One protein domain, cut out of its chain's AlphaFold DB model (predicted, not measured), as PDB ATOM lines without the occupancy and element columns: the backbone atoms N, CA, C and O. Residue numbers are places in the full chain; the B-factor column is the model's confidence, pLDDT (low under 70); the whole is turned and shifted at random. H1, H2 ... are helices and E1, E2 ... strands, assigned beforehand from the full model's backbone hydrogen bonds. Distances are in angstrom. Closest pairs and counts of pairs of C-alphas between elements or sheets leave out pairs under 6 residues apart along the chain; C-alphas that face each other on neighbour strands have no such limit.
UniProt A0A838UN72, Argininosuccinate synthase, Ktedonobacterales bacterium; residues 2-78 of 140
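Overview. This is residues 2 to 78 of the 140 residues of the protein "Argininosuccinate synthase" of Ktedonobacterales bacterium (UniProt A0A838UN72). Two hairpins lie at opposite ends of a loose, flat model, a helical one made by H2 and H3 and a two-stranded one made by E1 and E2, and the short helix H1 lies between them beside the open end of the strand pair. The turn of the strand hairpin, with His 62, is one far tip of the whole, and the start of H3 at Ala 36 is the other. The printed part has 77 residues, with three named helices and then two named strands in the order H1, H2, H3, E1, E2; the strands form one antiparallel sheet of order E1 - E2, and the class is mixed, helices and strands. The whole is loose, with a radius of gyration of the C-alphas of 15.0 A, and its C-alphas span 39 by 33 by 17 A.

Arrangement. The printed part begins with H1, residues 2 to 8, and after a tight link comes H2, residues 11 to 29. H1 and H2 are close but not clearly touching, with 2 pairs of C-alphas within 8 A; the closest C-alphas, those of Ser 6 and Ala 14, are 7.5 A apart. Their lines stand at a steep tilt of 36 degrees, only just past shallow, and they run opposite ways. H3, residues 36 to 49, touches H2, and the closest C-alphas, those of Tyr 24 and Leu 41, are 6.7 A apart. H2 and H3 run opposite ways at a steep tilt of 39 degrees and form a helical hairpin. H1 and H3 are apart. E1, residues 55 to 61, and E2, residues 64 to 71, are antiparallel neighbours and form a hairpin, with 157 degrees between their directions. Across this pair, N 57 and O 69 are 2.8 A apart and N 66 and O 59 are 2.9 A apart, both within hydrogen-bond range. The C-alphas of 56 and 70 face each other at 4.6 A. The closest C-alphas of H1 and E1 are those of Leu 4 and Val 56, 6.6 A apart. The closest C-alphas of H1 and E2 are those of Leu 4 and Arg 70, also 6.6 A apart. H2 is apart from both E1 and E2, and H3 is apart from E2. In H2 and H3 every O i to N i+4 pair is within hydrogen-bond range, while in H1 2 of 3 are.

Along the chain. H1 begins at C-alpha 2, at (155.123, 140.886, 109.732), and measures 10.0 A from first to last C-alpha. H2, the longest helix with 19 residues, measures 27.5 A from C-alpha 11 to C-alpha 29. H3, with 14 residues, begins at C-alpha 36, at (167.184, 161.677, 119.569), and is 20.3 A long. E1 is 19.5 A from C-alpha 55 to C-alpha 61. E2, the longest strand with 8 residues, is 21.2 A long and ends at C-alpha 71, at (156.869, 135.149, 98.164).

Size, cuts and confidence. The two C-alphas farthest apart are those of Ala 36 and His 62, 42.8 A. The C-alphas of Gln 2 and Gln 78, the first and last printed, are 19.0 A apart. The printed part has no cut. The links from H1 to H2, from H3 to E1 and from E1 to E2 are tight, the link from H2 to H3 is short, and there is no long link. After E2, residues 72 to 78 belong to no named element. The mean pLDDT of the printed part is 95.6, and no printed residue is under 70.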
ATOM      1  N   GLN A   2     154.452 141.915 108.901       92.75
ATOM      2  CA  GLN A   2     155.123 140.886 109.732       92.75
ATOM      3  C   GLN A   2     155.337 139.521 109.039       92.75
ATOM      4  O   GLN A   2     156.401 138.918 109.133       92.75
ATOM      5  N   ALA A   3     154.346 139.044 108.277       94.19
ATOM      6  CA  ALA A   3     154.470 137.806 107.507       94.19
ATOM      7  C   ALA A   3     155.603 137.831 106.463       94.19
ATOM      8  O   ALA A   3     156.231 136.804 106.229       94.19
ATOM      9  N   LEU A   4     155.867 138.976 105.836       95.12
ATOM     10  CA  LEU A   4     156.965 139.132 104.883       95.12
ATOM     11  C   LEU A   4     158.312 139.149 105.614       95.12
ATOM     12  O   LEU A   4     159.251 138.494 105.189       95.12
ATOM     13  N   GLU A   5     158.370 139.796 106.775       95.38
ATOM     14  CA  GLU A   5     159.583 139.852 107.600       95.38
ATOM     15  C   GLU A   5     160.031 138.482 108.084       95.38
ATOM     16  O   GLU A   5     161.226 138.203 108.118       95.38
ATOM     17  N   SER A   6     159.073 137.598 108.376       94.00
ATOM     18  CA  SER A   6     159.365 136.222 108.789       94.00
ATOM     19  C   SER A   6     160.144 135.410 107.749       94.00
ATOM     20  O   SER A   6     160.737 134.398 108.102       94.00
ATOM     21  N   VAL A   7     160.141 135.833 106.477       95.19
ATOM     22  CA  VAL A   7     160.872 135.155 105.397       95.19
ATOM     23  C   VAL A   7     162.070 135.947 104.880       95.19
ATOM     24  O   VAL A   7     162.810 135.403 104.067       95.19
ATOM     25  N   THR A   8     162.273 137.194 105.317       96.38
ATOM     26  CA  THR A   8     163.361 138.074 104.842       96.38
ATOM     27  C   THR A   8     164.334 138.507 105.938       96.38
ATOM     28  O   THR A   8     165.405 139.010 105.617       96.38
ATOM     29  N   LEU A   9     163.990 138.354 107.221       96.12
ATOM     30  CA  LEU A   9     164.862 138.700 108.347       96.12
ATOM     31  C   LEU A   9     165.452 137.448 108.994       96.12
ATOM     32  O   LEU A   9     164.793 136.411 109.090       96.12
ATOM     33  N   SER A  10     166.689 137.556 109.480       95.62
ATOM     34  CA  SER A  10     167.296 136.491 110.280       95.62
ATOM     35  C   SER A  10     166.616 136.381 111.648       95.62
ATOM     36  O   SER A  10     165.988 137.329 112.132       95.62
ATOM     37  N   ARG A  11     166.763 135.227 112.305       93.75
ATOM     38  CA  ARG A  11     166.146 134.953 113.613       93.75
ATOM     39  C   ARG A  11     166.477 136.024 114.658       93.75
ATOM     40  O   ARG A  11     165.573 136.545 115.307       93.75
ATOM     41  N   ASP A  12     167.757 136.353 114.815       95.75
ATOM     42  CA  ASP A  12     168.193 137.319 115.829       95.75
ATOM     43  C   ASP A  12     167.805 138.750 115.464       95.75
ATOM     44  O   ASP A  12     167.414 139.524 116.338       95.75
ATOM     45  N   GLN A  13     167.826 139.086 114.170       95.31
ATOM     46  CA  GLN A  13     167.352 140.379 113.690       95.31
ATOM     47  C   GLN A  13     165.860 140.564 113.985       95.31
ATOM     48  O   GLN A  13     165.474 141.609 114.503       95.31
ATOM     49  N   ALA A  14     165.032 139.551 113.713       95.50
ATOM     50  CA  ALA A  14     163.604 139.578 114.012       95.50
ATOM     51  C   ALA A  14     163.343 139.706 115.523       95.50
ATOM     52  O   ALA A  14     162.570 140.570 115.934       95.50
ATOM     53  N   ARG A  15     164.048 138.920 116.351       95.69
ATOM     54  CA  ARG A  15     163.931 138.971 117.818       95.69
ATOM     55  C   ARG A  15     164.287 140.348 118.377       95.69
ATOM     56  O   ARG A  15     163.547 140.893 119.191       95.69
ATOM     57  N   LEU A  16     165.429 140.909 117.975       96.38
ATOM     58  CA  LEU A  16     165.861 142.223 118.455       96.38
ATOM     59  C   LEU A  16     164.895 143.315 118.003       96.38
ATOM     60  O   LEU A  16     164.518 144.186 118.786       96.38
ATOM     61  N   LYS A  17     164.468 143.247 116.743       95.75
ATOM     62  CA  LYS A  17     163.524 144.200 116.184       95.75
ATOM     63  C   LYS A  17     162.193 144.198 116.927       95.75
ATOM     64  O   LYS A  17     161.685 145.276 117.205       95.75
ATOM     65  N   GLU A  18     161.653 143.035 117.279       95.06
ATOM     66  CA  GLU A  18     160.400 142.931 118.034       95.06
ATOM     67  C   GLU A  18     160.477 143.674 119.377       95.06
ATOM     68  O   GLU A  18     159.589 144.466 119.695       95.06
ATOM     69  N   MET A  19     161.587 143.523 120.110       95.62
ATOM     70  CA  MET A  19     161.824 144.272 121.351       95.62
ATOM     71  C   MET A  19     161.885 145.788 121.102       95.62
ATOM     72  O   MET A  19     161.246 146.567 121.809       95.62
ATOM     73  N   LEU A  20     162.615 146.217 120.069       96.19
ATOM     74  CA  LEU A  20     162.761 147.637 119.733       96.19
ATOM     75  C   LEU A  20     161.467 148.263 119.196       96.19
ATOM     76  O   LEU A  20     161.229 149.445 119.427       96.19
ATOM     77  N   CYS A  21     160.612 147.496 118.516       95.50
ATOM     78  CA  CYS A  21     159.291 147.949 118.083       95.50
ATOM     79  C   CYS A  21     158.397 148.311 119.278       95.50
ATOM     80  O   CYS A  21     157.659 149.292 119.194       95.50
ATOM     81  N   GLY A  22     158.494 147.574 120.391       95.69
ATOM     82  CA  GLY A  22     157.788 147.902 121.632       95.69
ATOM     83  C   GLY A  22     158.211 149.259 122.202       95.69
ATOM     84  O   GLY A  22     157.368 150.115 122.472       95.69
ATOM     85  N   GLU A  23     159.521 149.501 122.303       95.50
ATOM     86  CA  GLU A  23     160.051 150.797 122.750       95.50
ATOM     87  C   GLU A  23     159.708 151.933 121.783       95.50
ATOM     88  O   GLU A  23     159.326 153.023 122.210       95.50
ATOM     89  N   TYR A  24     159.779 151.675 120.477       96.50
ATOM     90  CA  TYR A  24     159.403 152.640 119.448       96.50
ATOM     91  C   TYR A  24     157.934 153.070 119.587       96.50
ATOM     92  O   TYR A  24     157.637 154.266 119.586       96.50
ATOM     93  N   ALA A  25     157.021 152.115 119.797       96.44
ATOM     94  CA  ALA A  25     155.608 152.397 120.045       96.44
ATOM     95  C   ALA A  25     155.398 153.202 121.339       96.44
ATOM     96  O   ALA A  25     154.633 154.169 121.342       96.44
ATOM     97  N   ARG A  26     156.116 152.863 122.419       96.81
ATOM     98  CA  ARG A  26     156.066 153.595 123.695       96.81
ATOM     99  C   ARG A  26     156.512 155.052 123.543       96.81
ATOM    100  O   ARG A  26     155.865 155.943 124.090       96.81
ATOM    101  N   LEU A  27     157.592 155.317 122.803       96.75
ATOM    102  CA  LEU A  27     158.070 156.683 122.547       96.75
ATOM    103  C   LEU A  27     157.029 157.525 121.813       96.75
ATOM    104  O   LEU A  27     156.790 158.670 122.198       96.75
ATOM    105  N   ILE A  28     156.406 156.957 120.776       96.56
ATOM    106  CA  ILE A  28     155.353 157.635 120.013       96.56
ATOM    107  C   ILE A  28     154.154 157.921 120.915       96.56
ATOM    108  O   ILE A  28     153.670 159.050 120.938       96.56
ATOM    109  N   TYR A  29     153.718 156.929 121.695       97.25
ATOM    110  CA  TYR A  29     152.603 157.079 122.630       97.25
ATOM    111  C   TYR A  29     152.845 158.203 123.648       97.25
ATOM    112  O   TYR A  29     151.955 159.000 123.925       97.25
ATOM    113  N   ASN A  30     154.076 158.326 124.144       97.38
ATOM    114  CA  ASN A  30     154.474 159.372 125.086       97.38
ATOM    115  C   ASN A  30     154.725 160.745 124.429       97.38
ATOM    116  O   ASN A  30     155.192 161.665 125.101       97.38
ATOM    117  N   GLY A  31     154.488 160.897 123.120       97.38
ATOM    118  CA  GLY A  31     154.718 162.148 122.392       97.38
ATOM    119  C   GLY A  31     156.197 162.494 122.182       97.38
ATOM    120  O   GLY A  31     156.527 163.620 121.815       97.38
ATOM    121  N   GLN A  32     157.115 161.544 122.373       97.06
ATOM    122  CA  GLN A  32     158.567 161.754 122.284       97.06
ATOM    123  C   GLN A  32     159.096 161.661 120.839       97.06
ATOM    124  O   GLN A  32     160.219 161.209 120.603       97.06
ATOM    125  N   TRP A  33     158.300 162.114 119.864       95.44
ATOM    126  CA  TRP A  33     158.589 162.023 118.426       95.44
ATOM    127  C   TRP A  33     159.895 162.724 118.024       95.44
ATOM    128  O   TRP A  33     160.672 162.208 117.226       95.44
ATOM    129  N   TYR A  34     160.182 163.887 118.610       96.44
ATOM    130  CA  TYR A  34     161.383 164.673 118.295       96.44
ATOM    131  C   TYR A  34     162.612 164.284 119.129       96.44
ATOM    132  O   TYR A  34     163.626 164.979 119.103       96.44
ATOM    133  N   SER A  35     162.539 163.195 119.897       97.38
ATOM    134  CA  SER A  35     163.677 162.737 120.692       97.38
ATOM    135  C   SER A  35     164.785 162.150 119.809       97.38
ATOM    136  O   SER A  35     164.522 161.484 118.806       97.38
ATOM    137  N   ALA A  36     166.044 162.324 120.225       97.38
ATOM    138  CA  ALA A  36     167.184 161.677 119.569       97.38
ATOM    139  C   ALA A  36     167.053 160.142 119.572       97.38
ATOM    140  O   ALA A  36     167.435 159.474 118.614       97.38
ATOM    141  N   LEU A  37     166.450 159.579 120.627       96.25
ATOM    142  CA  LEU A  37     166.191 158.146 120.719       96.25
ATOM    143  C   LEU A  37     165.218 157.666 119.633       96.25
ATOM    144  O   LEU A  37     165.480 156.641 119.007       96.25
ATOM    145  N   HIS A  38     164.142 158.412 119.364       96.75
ATOM    146  CA  HIS A  38     163.231 158.094 118.263       96.75
ATOM    147  C   HIS A  38     163.972 158.072 116.917       96.75
ATOM    148  O   HIS A  38     163.824 157.108 116.168       96.75
ATOM    149  N   ALA A  39     164.825 159.067 116.639       96.88
ATOM    150  CA  ALA A  39     165.617 159.110 115.405       96.88
ATOM    151  C   ALA A  39     166.552 157.893 115.258       96.88
ATOM    152  O   ALA A  39     166.600 157.278 114.192       96.88
ATOM    153  N   ASN A  40     167.230 157.493 116.338       97.19
ATOM    154  CA  ASN A  40     168.109 156.319 116.350       97.19
ATOM    155  C   ASN A  40     167.341 155.015 116.079       97.19
ATOM    156  O   ASN A  40     167.776 154.190 115.274       97.19
ATOM    157  N   LEU A  41     166.180 154.832 116.717       96.62
ATOM    158  CA  LEU A  41     165.334 153.657 116.485       96.62
ATOM    159  C   LEU A  41     164.772 153.635 115.063       96.62
ATOM    160  O   LEU A  41     164.710 152.576 114.445       96.62
ATOM    161  N   MET A  42     164.403 154.794 114.524       96.31
ATOM    162  CA  MET A  42     163.908 154.904 113.157       96.31
ATOM    163  C   MET A  42     164.994 154.497 112.146       96.31
ATOM    164  O   MET A  42     164.733 153.687 111.258       96.31
ATOM    165  N   ALA A  43     166.238 154.952 112.331       97.31
ATOM    166  CA  ALA A  43     167.370 154.540 111.497       97.31
ATOM    167  C   ALA A  43     167.607 153.018 111.541       97.31
ATOM    168  O   ALA A  43     167.814 152.386 110.501       97.31
ATOM    169  N   PHE A  44     167.505 152.402 112.726       96.69
ATOM    170  CA  PHE A  44     167.548 150.945 112.850       96.69
ATOM    171  C   PHE A  44     166.409 150.282 112.062       96.69
ATOM    172  O   PHE A  44     166.660 149.365 111.279       96.69
ATOM    173  N   MET A  45     165.169 150.766 112.204       95.62
ATOM    174  CA  MET A  45     164.023 150.208 111.482       95.62
ATOM    175  C   MET A  45     164.206 150.307 109.969       95.62
ATOM    176  O   MET A  45     164.040 149.293 109.294       95.62
ATOM    177  N   GLN A  46     164.635 151.455 109.439       96.38
ATOM    178  CA  GLN A  46     164.949 151.615 108.013       96.38
ATOM    179  C   GLN A  46     165.991 150.613 107.527       96.38
ATOM    180  O   GLN A  46     165.793 149.988 106.487       96.38
ATOM    181  N   SER A  47     167.060 150.414 108.298       96.62
ATOM    182  CA  SER A  47     168.083 149.415 107.985       96.62
ATOM    183  C   SER A  47     167.481 148.010 107.873       96.62
ATOM    184  O   SER A  47     167.728 147.303 106.898       96.62
ATOM    185  N   THR A  48     166.590 147.622 108.795       95.69
ATOM    186  CA  THR A  48     165.928 146.306 108.710       95.69
ATOM    187  C   THR A  48     165.013 146.145 107.497       95.69
ATOM    188  O   THR A  48     164.770 145.017 107.081       95.69
ATOM    189  N   GLN A  49     164.489 147.234 106.929       95.56
ATOM    190  CA  GLN A  49     163.530 147.173 105.821       95.56
ATOM    191  C   GLN A  49     164.176 147.023 104.439       95.56
ATOM    192  O   GLN A  49     163.452 146.754 103.484       95.56
ATOM    193  N   GLN A  50     165.504 147.136 104.313       95.50
ATOM    194  CA  GLN A  50     166.205 147.144 103.017       95.50
ATOM    195  C   GLN A  50     165.842 145.961 102.103       95.50
ATOM    196  O   GLN A  50     165.677 146.145 100.901       95.50
ATOM    197  N   PHE A  51     165.663 144.763 102.669       95.00
ATOM    198  CA  PHE A  51     165.354 143.540 101.916       95.00
ATOM    199  C   PHE A  51     163.917 143.035 102.115       95.00
ATOM    200  O   PHE A  51     163.552 141.977 101.603       95.00
ATOM    201  N   VAL A  52     163.068 143.784 102.829       95.38
ATOM    202  CA  VAL A  52     161.673 143.404 103.112       95.38
ATOM    203  C   VAL A  52     160.796 143.776 101.915       95.38
ATOM    204  O   VAL A  52     159.976 144.688 101.961       95.38
ATOM    205  N   SER A  53     161.000 143.072 100.804       95.25
ATOM    206  CA  SER A  53     160.270 143.270  99.549       95.25
ATOM    207  C   SER A  53     159.655 141.956  99.083       95.25
ATOM    208  O   SER A  53     160.317 140.920  99.104       95.25
ATOM    209  N   GLY A  54     158.387 141.969  98.672       94.81
ATOM    210  CA  GLY A  54     157.688 140.778  98.197       94.81
ATOM    211  C   GLY A  54     156.173 140.845  98.363       94.81
ATOM    212  O   GLY A  54     155.600 141.889  98.661       94.81
ATOM    213  N   GLU A  55     155.533 139.696  98.182       96.19
ATOM    214  CA  GLU A  55     154.084 139.533  98.168       96.19
ATOM    215  C   GLU A  55     153.637 138.555  99.258       96.19
ATOM    216  O   GLU A  55     154.252 137.513  99.503       96.19
ATOM    217  N   VAL A  56     152.517 138.874  99.903       96.50
ATOM    218  CA  VAL A  56     151.877 138.010 100.897       96.50
ATOM    219  C   VAL A  56     150.437 137.775 100.469       96.50
ATOM    220  O   VAL A  56     149.674 138.719 100.282       96.50
ATOM    221  N   ARG A  57     150.053 136.504 100.343       96.19
ATOM    222  CA  ARG A  57     148.678 136.102 100.054       96.19
ATOM    223  C   ARG A  57     147.920 135.934 101.363       96.19
ATOM    224  O   ARG A  57     148.324 135.142 102.217       96.19
ATOM    225  N   LEU A  58     146.812 136.653 101.498       96.38
ATOM    226  CA  LEU A  58     145.942 136.626 102.668       96.38
ATOM    227  C   LEU A  58     144.574 136.055 102.284       96.38
ATOM    228  O   LEU A  58     144.068 136.319 101.195       96.38
ATOM    229  N   LYS A  59     143.973 135.285 103.189       96.38
ATOM    230  CA  LYS A  59     142.572 134.870 103.133       96.38
ATOM    231  C   LYS A  59     141.821 135.611 104.225       96.38
ATOM    232  O   LYS A  59     142.181 135.524 105.398       96.38
ATOM    233  N   LEU A  60     140.788 136.332 103.818       96.56
ATOM    234  CA  LEU A  60     139.923 137.095 104.705       96.56
ATOM    235  C   LEU A  60     138.606 136.338 104.871       96.56
ATOM    236  O   LEU A  60     138.044 135.855 103.888       96.56
ATOM    237  N   GLY A  61     138.112 136.220 106.098       94.62
ATOM    238  CA  GLY A  61     136.820 135.590 106.361       94.62
ATOM    239  C   GLY A  61     136.356 135.811 107.793       94.62
ATOM    240  O   GLY A  61     137.179 135.787 108.697       94.62
ATOM    241  N   HIS A  62     135.051 136.024 107.991       93.06
ATOM    242  CA  HIS A  62     134.394 136.166 109.305       93.06
ATOM    243  C   HIS A  62     135.168 137.035 110.323       93.06
ATOM    244  O   HIS A  62     135.342 136.647 111.472       93.06
ATOM    245  N   GLY A  63     135.679 138.195 109.893       94.75
ATOM    246  CA  GLY A  63     136.444 139.106 110.759       94.75
ATOM    247  C   GLY A  63     137.897 138.689 111.040       94.75
ATOM    248  O   GLY A  63     138.578 139.361 111.806       94.75
ATOM    249  N   ASN A  64     138.391 137.621 110.413       94.50
ATOM    250  CA  ASN A  64     139.763 137.138 110.533       94.50
ATOM    251  C   ASN A  64     140.564 137.356 109.235       94.50
ATOM    252  O   ASN A  64     140.024 137.335 108.125       94.50
ATOM    253  N   CYS A  65     141.875 137.519 109.390       94.12
ATOM    254  CA  CYS A  65     142.860 137.595 108.324       94.12
ATOM    255  C   CYS A  65     143.924 136.515 108.549       94.12
ATOM    256  O   CYS A  65     144.679 136.559 109.517       94.12
ATOM    257  N   THR A  66     143.995 135.534 107.651       95.50
ATOM    258  CA  THR A  66     144.960 134.431 107.730       95.50
ATOM    259  C   THR A  66     145.945 134.500 106.572       95.50
ATOM    260  O   THR A  66     145.564 134.700 105.420       95.50
ATOM    261  N   VAL A  67     147.229 134.300 106.863       96.00
ATOM    262  CA  VAL A  67     148.279 134.237 105.840       96.00
ATOM    263  C   VAL A  67     148.256 132.866 105.171       96.00
ATOM    264  O   VAL A  67     148.396 131.855 105.848       96.00
ATOM    265  N   VAL A  68     148.107 132.833 103.846       95.50
ATOM    266  CA  VAL A  68     148.045 131.592 103.046       95.50
ATOM    267  C   VAL A  68     149.313 131.376 102.223       95.50
ATOM    268  O   VAL A  68     149.636 130.248 101.873       95.50
ATOM    269  N   GLY A  69     150.056 132.435 101.908       94.50
ATOM    270  CA  GLY A  69     151.285 132.310 101.132       94.50
ATOM    271  C   GLY A  69     152.197 133.517 101.277       94.50
ATOM    272  O   GLY A  69     151.748 134.614 101.613       94.50
ATOM    273  N   ARG A  70     153.487 133.302 101.025       95.31
ATOM    274  CA  ARG A  70     154.547 134.313 101.095       95.31
ATOM    275  C   ARG A  70     155.482 134.100  99.912       95.31
ATOM    276  O   ARG A  70     155.830 132.961  99.615       95.31
ATOM    277  N   ARG A  71     155.887 135.177  99.248       94.06
ATOM    278  CA  ARG A  71     156.869 135.149  98.164       94.06
ATOM    279  C   ARG A  71     157.747 136.388  98.257       94.06
ATOM    280  O   ARG A  71     157.234 137.493  98.377       94.06
ATOM    281  N   SER A  72     159.058 136.218  98.179       95.44
ATOM    282  CA  SER A  72     160.012 137.328  98.152       95.44
ATOM    283  C   SER A  72     161.211 136.963  97.276       95.44
ATOM    284  O   SER A  72     161.663 135.820  97.352       95.44
ATOM    285  N   PRO A  73     161.744 137.899  96.466       94.00
ATOM    286  CA  PRO A  73     163.030 137.714  95.793       94.00
ATOM    287  C   PRO A  73     164.213 137.644  96.775       94.00
ATOM    288  O   PRO A  73     165.246 137.084  96.432       94.00
ATOM    289  N   HIS A  74     164.060 138.168  97.994       95.12
ATOM    290  CA  HIS A  74     165.080 138.172  99.048       95.12
ATOM    291  C   HIS A  74     164.709 137.227 100.195       95.12
ATOM    292  O   HIS A  74     164.961 137.515 101.365       95.12
ATOM    293  N   SER A  75     164.052 136.107  99.877       94.06
ATOM    294  CA  SER A  75     163.699 135.138 100.906       94.06
ATOM    295  C   SER A  75     164.942 134.427 101.437       94.06
ATOM    296  O   SER A  75     165.737 133.889 100.672       94.06
ATOM    297  N   LEU A  76     165.071 134.380 102.761       94.38
ATOM    298  CA  LEU A  76     166.067 133.573 103.462       94.38
ATOM    299  C   LEU A  76     165.646 132.103 103.579       94.38
ATOM    300  O   LEU A  76     166.436 131.268 104.012       94.38
ATOM    301  N   TYR A  77     164.409 131.772 103.198       92.25
ATOM    302  CA  TYR A  77     163.955 130.393 103.136       92.25
ATOM    303  C   TYR A  77     164.559 129.702 101.914       92.25
ATOM    304  O   TYR A  77     164.283 130.075 100.773       92.25
ATOM    305  N   GLN A  78     165.355 128.664 102.159       91.00
ATOM    306  CA  GLN A  78     165.943 127.829 101.120       91.00
ATOM    307  C   GLN A  78     165.364 126.422 101.223       91.00
ATOM    308  O   GLN A  78     165.637 125.703 102.178       91.00
TER     309      GLN A  78